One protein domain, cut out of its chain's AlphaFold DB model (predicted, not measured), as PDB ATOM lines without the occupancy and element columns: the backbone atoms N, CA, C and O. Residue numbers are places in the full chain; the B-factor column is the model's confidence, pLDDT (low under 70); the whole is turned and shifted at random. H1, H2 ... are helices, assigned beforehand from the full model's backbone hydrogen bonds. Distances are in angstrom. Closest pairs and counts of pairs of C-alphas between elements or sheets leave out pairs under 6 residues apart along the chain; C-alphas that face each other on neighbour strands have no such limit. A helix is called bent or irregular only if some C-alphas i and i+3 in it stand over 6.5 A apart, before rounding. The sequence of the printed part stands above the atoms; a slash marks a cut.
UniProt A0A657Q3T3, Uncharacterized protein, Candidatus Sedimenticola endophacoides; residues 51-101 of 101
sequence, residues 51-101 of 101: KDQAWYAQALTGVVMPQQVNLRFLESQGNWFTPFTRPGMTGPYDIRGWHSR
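This is residues 51 to 101 of the 101 residues of an uncharacterized protein of Candidatus Sedimenticola endophacoides (UniProt A0A657Q3T3). Little regular structure is present: two short helices, H1 and H2, stand at one end of a fold made mostly of loops, and a long loop, residues 77 to 101, runs from H2 to the opposite end and folds back there. Residues 65 to 70 stick out, of which 69 to 70 belong to H2. The printed part has 51 residues, with H1 before H2 and no named strand; its class is all helix, with 15 residues in named elements. It is compact, with a radius of gyration of the C-alphas of 11.2 A and spans of 30 by 24 by 19 A.

H2, residues 69 to 76, measures 13.5 A and ends at C-alpha 76 (198.064, 181.372, 63.473). H1, residues 53 to 59, measures 9.7 A from C-alpha 53 (202.565, 169.984, 73.933).

H2 is irregular: C-alphas 70 and 73 are 7.2 A apart. H1 and H2 are only just apart, with their closest C-alphas 8.1 A apart. In H1 every O i to N i+4 pair is within hydrogen-bond range; in H2 0 of 4 are, against 4 of 5 O i to N i+3 pairs.

The C-alphas farthest apart, of Ser 76 and Gly 91, are 30.0 A apart. The printed part has no cut, and the link from H1 to H2 is short. Mean pLDDT of the printed part is 89.9; residues 67 to 68 and 101 are under 70.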
ATOM      1  N   LYS A  51     197.106 171.664  68.595       93.94
ATOM      2  CA  LYS A  51     198.507 171.993  68.889       93.94
ATOM      3  C   LYS A  51     198.761 171.684  70.355       93.94
ATOM      4  O   LYS A  51     198.730 172.564  71.208       93.94
ATOM      5  N   ASP A  52     198.923 170.406  70.652       94.75
ATOM      6  CA  ASP A  52     199.260 169.960  71.996       94.75
ATOM      7  C   ASP A  52     200.753 170.178  72.302       94.75
ATOM      8  O   ASP A  52     201.537 170.660  71.478       94.75
ATOM      9  N   GLN A  53     201.173 169.822  73.514       94.50
ATOM     10  CA  GLN A  53     202.565 169.984  73.933       94.50
ATOM     11  C   GLN A  53     203.548 169.208  73.038       94.50
ATOM     12  O   GLN A  53     204.655 169.691  72.790       94.50
ATOM     13  N   ALA A  54     203.157 168.033  72.533       94.38
ATOM     14  CA  ALA A  54     203.993 167.239  71.635       94.38
ATOM     15  C   ALA A  54     204.173 167.943  70.283       94.38
ATOM     16  O   ALA A  54     205.293 168.015  69.768       94.38
ATOM     17  N   TRP A  55     203.101 168.541  69.757       94.62
ATOM     18  CA  TRP A  55     203.148 169.363  68.555       94.62
ATOM     19  C   TRP A  55     204.124 170.526  68.716       94.62
ATOM     20  O   TRP A  55     204.958 170.732  67.838       94.62
ATOM     21  N   TYR A  56     204.090 171.249  69.843       93.25
ATOM     22  CA  TYR A  56     205.036 172.342  70.093       93.25
ATOM     23  C   TYR A  56     206.469 171.838  70.245       93.25
ATOM     24  O   TYR A  56     207.375 172.391  69.627       93.25
ATOM     25  N   ALA A  57     206.692 170.762  71.004       92.19
ATOM     26  CA  ALA A  57     208.022 170.175  71.157       92.19
ATOM     27  C   ALA A  57     208.633 169.787  69.797       92.19
ATOM     28  O   ALA A  57     209.817 170.023  69.542       92.19
ATOM     29  N   GLN A  58     207.811 169.256  68.889       93.38
ATOM     30  CA  GLN A  58     208.208 168.983  67.513       93.38
ATOM     31  C   GLN A  58     208.392 170.272  66.694       93.38
ATOM     32  O   GLN A  58     209.407 170.423  66.013       93.38
ATOM     33  N   ALA A  59     207.461 171.224  66.761       93.69
ATOM     34  CA  ALA A  59     207.532 172.466  65.994       93.69
ATOM     35  C   ALA A  59     208.787 173.295  66.332       93.69
ATOM     36  O   ALA A  59     209.338 174.011  65.492       93.69
ATOM     37  N   LEU A  60     209.270 173.159  67.567       92.44
ATOM     38  CA  LEU A  60     210.372 173.918  68.150       92.44
ATOM     39  C   LEU A  60     211.711 173.170  68.119       92.44
ATOM     40  O   LEU A  60     212.690 173.621  68.703       92.44
ATOM     41  N   THR A  61     211.785 172.061  67.382       92.94
ATOM     42  CA  THR A  61     213.024 171.313  67.117       92.94
ATOM     43  C   THR A  61     214.180 172.236  66.717       92.94
ATOM     44  O   THR A  61     214.036 173.059  65.818       92.94
ATOM     45  N   GLY A  62     215.324 172.147  67.399       91.12
ATOM     46  CA  GLY A  62     216.502 172.963  67.078       91.12
ATOM     47  C   GLY A  62     216.364 174.466  67.365       91.12
ATOM     48  O   GLY A  62     217.238 175.234  66.978       91.12
ATOM     49  N   VAL A  63     215.288 174.912  68.025       91.25
ATOM     50  CA  VAL A  63     215.142 176.300  68.486       91.25
ATOM     51  C   VAL A  63     215.763 176.433  69.872       91.25
ATOM     52  O   VAL A  63     215.372 175.734  70.806       91.25
ATOM     53  N   VAL A  64     216.713 177.356  70.018       86.50
ATOM     54  CA  VAL A  64     217.343 177.671  71.307       86.50
ATOM     55  C   VAL A  64     216.400 178.529  72.157       86.50
ATOM     56  O   VAL A  64     215.782 179.469  71.659       86.50
ATOM     57  N   MET A  65     216.288 178.195  73.444       82.62
ATOM     58  CA  MET A  65     215.474 178.918  74.428       82.62
ATOM     59  C   MET A  65     216.253 180.091  75.062       82.62
ATOM     60  O   MET A  65     217.475 179.995  75.181       82.62
ATOM     61  N   PRO A  66     215.579 181.159  75.539       80.25
ATOM     62  CA  PRO A  66     214.133 181.383  75.506       80.25
ATOM     63  C   PRO A  66     213.644 181.749  74.103       80.25
ATOM     64  O   PRO A  66     214.350 182.386  73.322       80.25
ATOM     65  N   GLN A  67     212.411 181.362  73.784       69.88
ATOM     66  CA  GLN A  67     211.836 181.687  72.483       69.88
ATOM     67  C   GLN A  67     211.631 183.182  72.353       69.88
ATOM     68  O   GLN A  67     211.084 183.835  73.242       69.88
ATOM     69  N   GLN A  68     212.037 183.716  71.211       69.75
ATOM     70  CA  GLN A  68     211.745 185.096  70.886       69.75
ATOM     71  C   GLN A  68     210.270 185.247  70.479       69.75
ATOM     72  O   GLN A  68     209.639 184.328  69.952       69.75
ATOM     73  N   VAL A  69     209.708 186.436  70.722       73.69
ATOM     74  CA  VAL A  69     208.291 186.773  70.459       73.69
ATOM     75  C   VAL A  69     207.903 186.573  68.982       73.69
ATOM     76  O   VAL A  69     206.728 186.417  68.651       73.69
ATOM     77  N   ASN A  70     208.884 186.523  68.080       81.25
ATOM     78  CA  ASN A  70     208.695 186.316  66.647       81.25
ATOM     79  C   ASN A  70     208.156 184.923  66.258       81.25
ATOM     80  O   ASN A  70     207.708 184.772  65.126       81.25
ATOM     81  N   LEU A  71     208.120 183.927  67.156       89.00
ATOM     82  CA  LEU A  71     207.564 182.591  66.859       89.00
ATOM     83  C   LEU A  71     206.048 182.463  67.085       89.00
ATOM     84  O   LEU A  71     205.477 181.397  66.857       89.00
ATOM     85  N   ARG A  72     205.358 183.551  67.455       88.31
ATOM     86  CA  ARG A  72     203.892 183.554  67.643       88.31
ATOM     87  C   ARG A  72     203.097 183.185  66.386       88.31
ATOM     88  O   ARG A  72     201.927 182.840  66.503       88.31
ATOM     89  N   PHE A  73     203.699 183.211  65.195       90.44
ATOM     90  CA  PHE A  73     203.035 182.728  63.978       90.44
ATOM     91  C   PHE A  73     202.666 181.235  64.060       90.44
ATOM     92  O   PHE A  73     201.742 180.802  63.373       90.44
ATOM     93  N   LEU A  74     203.334 180.444  64.916       92.19
ATOM     94  CA  LEU A  74     202.969 179.045  65.158       92.19
ATOM     95  C   LEU A  74     201.523 178.911  65.649       92.19
ATOM     96  O   LEU A  74     200.882 177.905  65.355       92.19
ATOM     97  N   GLU A  75     200.976 179.947  66.288       90.75
ATOM     98  CA  GLU A  75     199.585 180.016  66.742       90.75
ATOM     99  C   GLU A  75     198.593 180.211  65.592       90.75
ATOM    100  O   GLU A  75     197.515 179.615  65.596       90.75
ATOM    101  N   SER A  76     198.966 180.967  64.558       90.06
ATOM    102  CA  SER A  76     198.064 181.372  63.473       90.06
ATOM    103  C   SER A  76     198.288 180.647  62.143       90.06
ATOM    104  O   SER A  76     197.414 180.698  61.282       90.06
ATOM    105  N   GLN A  77     199.387 179.905  61.967       91.19
ATOM    106  CA  GLN A  77     199.727 179.231  60.700       91.19
ATOM    107  C   GLN A  77     198.782 178.085  60.274       91.19
ATOM    108  O   GLN A  77     199.089 177.374  59.325       91.19
ATOM    109  N   GLY A  78     197.679 177.818  60.977       91.62
ATOM    110  CA  GLY A  78     196.803 176.683  60.657       91.62
ATOM    111  C   GLY A  78     197.574 175.367  60.456       91.62
ATOM    112  O   GLY A  78     198.432 175.022  61.269       91.62
ATOM    113  N   ASN A  79     197.261 174.646  59.372       92.06
ATOM    114  CA  ASN A  79     197.925 173.394  58.981       92.06
ATOM    115  C   ASN A  79     198.848 173.570  57.760       92.06
ATOM    116  O   ASN A  79     198.987 172.652  56.949       92.06
ATOM    117  N   TRP A  80     199.420 174.763  57.569       91.75
ATOM    118  CA  TRP A  80     200.339 175.004  56.458       91.75
ATOM    119  C   TRP A  80     201.597 174.133  56.583       91.75
ATOM    120  O   TRP A  80     202.090 173.860  57.681       91.75
ATOM    121  N   PHE A  81     202.136 173.710  55.438       91.12
ATOM    122  CA  PHE A  81     203.439 173.057  55.381       91.12
ATOM    123  C   PHE A  81     204.516 174.110  55.642       91.12
ATOM    124  O   PHE A  81     204.718 175.003  54.818       91.12
ATOM    125  N   THR A  82     205.204 174.021  56.779       92.25
ATOM    126  CA  THR A  82     206.269 174.967  57.124       92.25
ATOM    127  C   THR A  82     207.537 174.238  57.555       92.25
ATOM    128  O   THR A  82     207.455 173.130  58.095       92.25
ATOM    129  N   PRO A  83     208.718 174.873  57.416       90.56
ATOM    130  CA  PRO A  83     209.972 174.333  57.948       90.56
ATOM    131  C   PRO A  83     209.959 174.141  59.471       90.56
ATOM    132  O   PRO A  83     210.897 173.573  60.031       90.56
ATOM    133  N   PHE A  84     208.927 174.653  60.156       92.50
ATOM    134  CA  PHE A  84     208.736 174.488  61.586       92.50
ATOM    135  C   PHE A  84     208.093 173.162  61.949       92.50
ATOM    136  O   PHE A  84     208.496 172.577  62.939       92.50
ATOM    137  N   THR A  85     207.144 172.667  61.158       93.19
ATOM    138  CA  THR A  85     206.353 171.466  61.480       93.19
ATOM    139  C   THR A  85     206.712 170.253  60.624       93.19
ATOM    140  O   THR A  85     206.181 169.156  60.842       93.19
ATOM    141  N   ARG A  86     207.586 170.440  59.631       92.31
ATOM    142  CA  ARG A  86     208.002 169.417  58.675       92.31
ATOM    143  C   ARG A  86     209.522 169.444  58.490       92.31
ATOM    144  O   ARG A  86     210.082 170.534  58.355       92.31
ATOM    145  N   PRO A  87     210.183 168.274  58.473       93.50
ATOM    146  CA  PRO A  87     211.601 168.193  58.159       93.50
ATOM    147  C   PRO A  87     211.857 168.619  56.709       93.50
ATOM    148  O   PRO A  87     211.032 168.390  55.823       93.50
ATOM    149  N   GLY A  88     212.997 169.272  56.493       91.88
ATOM    150  CA  GLY A  88     213.479 169.670  55.173       91.88
ATOM    151  C   GLY A  88     214.479 168.666  54.600       91.88
ATOM    152  O   GLY A  88     214.315 167.458  54.727       91.88
ATOM    153  N   MET A  89     215.533 169.182  53.970       94.50
ATOM    154  CA  MET A  89     216.634 168.375  53.437       94.50
ATOM    155  C   MET A  89     217.534 167.820  54.554       94.50
ATOM    156  O   MET A  89     217.621 168.388  55.640       94.50
ATOM    157  N   THR A  90     218.224 166.716  54.266       95.50
ATOM    158  CA  THR A  90     219.155 166.041  55.183       95.50
ATOM    159  C   THR A  90     220.579 166.609  55.102       95.50
ATOM    160  O   THR A  90     220.913 167.411  54.224       95.50
ATOM    161  N   GLY A  91     221.464 166.129  55.980       93.00
ATOM    162  CA  GLY A  91     222.900 166.415  55.930       93.00
ATOM    163  C   GLY A  91     223.212 167.879  56.266       93.00
ATOM    164  O   GLY A  91     222.674 168.384  57.249       93.00
ATOM    165  N   PRO A  92     224.047 168.588  55.481       94.31
ATOM    166  CA  PRO A  92     224.456 169.962  55.798       94.31
ATOM    167  C   PRO A  92     223.297 170.973  55.794       94.31
ATOM    168  O   PRO A  92     223.450 172.077  56.309       94.31
ATOM    169  N   TYR A  93     222.140 170.607  55.234       94.56
ATOM    170  CA  TYR A  93     220.943 171.447  55.202       94.56
ATOM    171  C   TYR A  93     219.960 171.156  56.342       94.56
ATOM    172  O   TYR A  93     218.975 171.882  56.490       94.56
ATOM    173  N   ASP A  94     220.234 170.155  57.186       94.50
ATOM    174  CA  ASP A  94     219.436 169.889  58.383       94.50
ATOM    175  C   ASP A  94     219.844 170.804  59.545       94.50
ATOM    176  O   ASP A  94     220.271 170.378  60.619       94.50
ATOM    177  N   ILE A  95     219.703 172.110  59.323       91.38
ATOM    178  CA  ILE A  95     220.139 173.161  60.252       91.38
ATOM    179  C   ILE A  95     219.401 173.138  61.601       91.38
ATOM    180  O   ILE A  95     219.789 173.846  62.526       91.38
ATOM    181  N   ARG A  96     218.320 172.356  61.714       92.06
ATOM    182  CA  ARG A  96     217.523 172.204  62.941       92.06
ATOM    183  C   ARG A  96     217.650 170.810  63.568       92.06
ATOM    184  O   ARG A  96     217.046 170.585  64.614       92.06
ATOM    185  N   GLY A  97     218.413 169.897  62.960       92.81
ATOM    186  CA  GLY A  97     218.646 168.541  63.468       92.81
ATOM    187  C   GLY A  97     217.391 167.665  63.509       92.81
ATOM    188  O   GLY A  97     217.178 166.931  64.473       92.81
ATOM    189  N   TRP A  98     216.525 167.771  62.500       93.69
ATOM    190  CA  TRP A  98     215.308 166.967  62.387       93.69
ATOM    191  C   TRP A  98     215.569 165.474  62.219       93.69
ATOM    192  O   TRP A  98     214.786 164.667  62.714       93.69
ATOM    193  N   HIS A  99     216.643 165.116  61.522       93.44
ATOM    194  CA  HIS A  99     216.979 163.738  61.166       93.44
ATOM    195  C   HIS A  99     218.012 163.120  62.116       93.44
ATOM    196  O   HIS A  99     218.419 161.980  61.922       93.44
ATOM    197  N   SER A 100     218.443 163.867  63.132       85.94
ATOM    198  CA  SER A 100     219.469 163.463  64.101       85.94
ATOM    199  C   SER A 100     218.898 162.802  65.361       85.94
ATOM    200  O   SER A 100     219.635 162.619  66.328       85.94
ATOM    201  N   ARG A 101     217.586 162.547  65.392       66.94
ATOM    202  CA  ARG A 101     216.863 162.012  66.551       66.94
ATOM    203  C   ARG A 101     216.724 160.502  66.504       66.94
ATOM    204  O   ARG A 101     216.514 159.978  65.390       66.94
TER     205      ARG A 101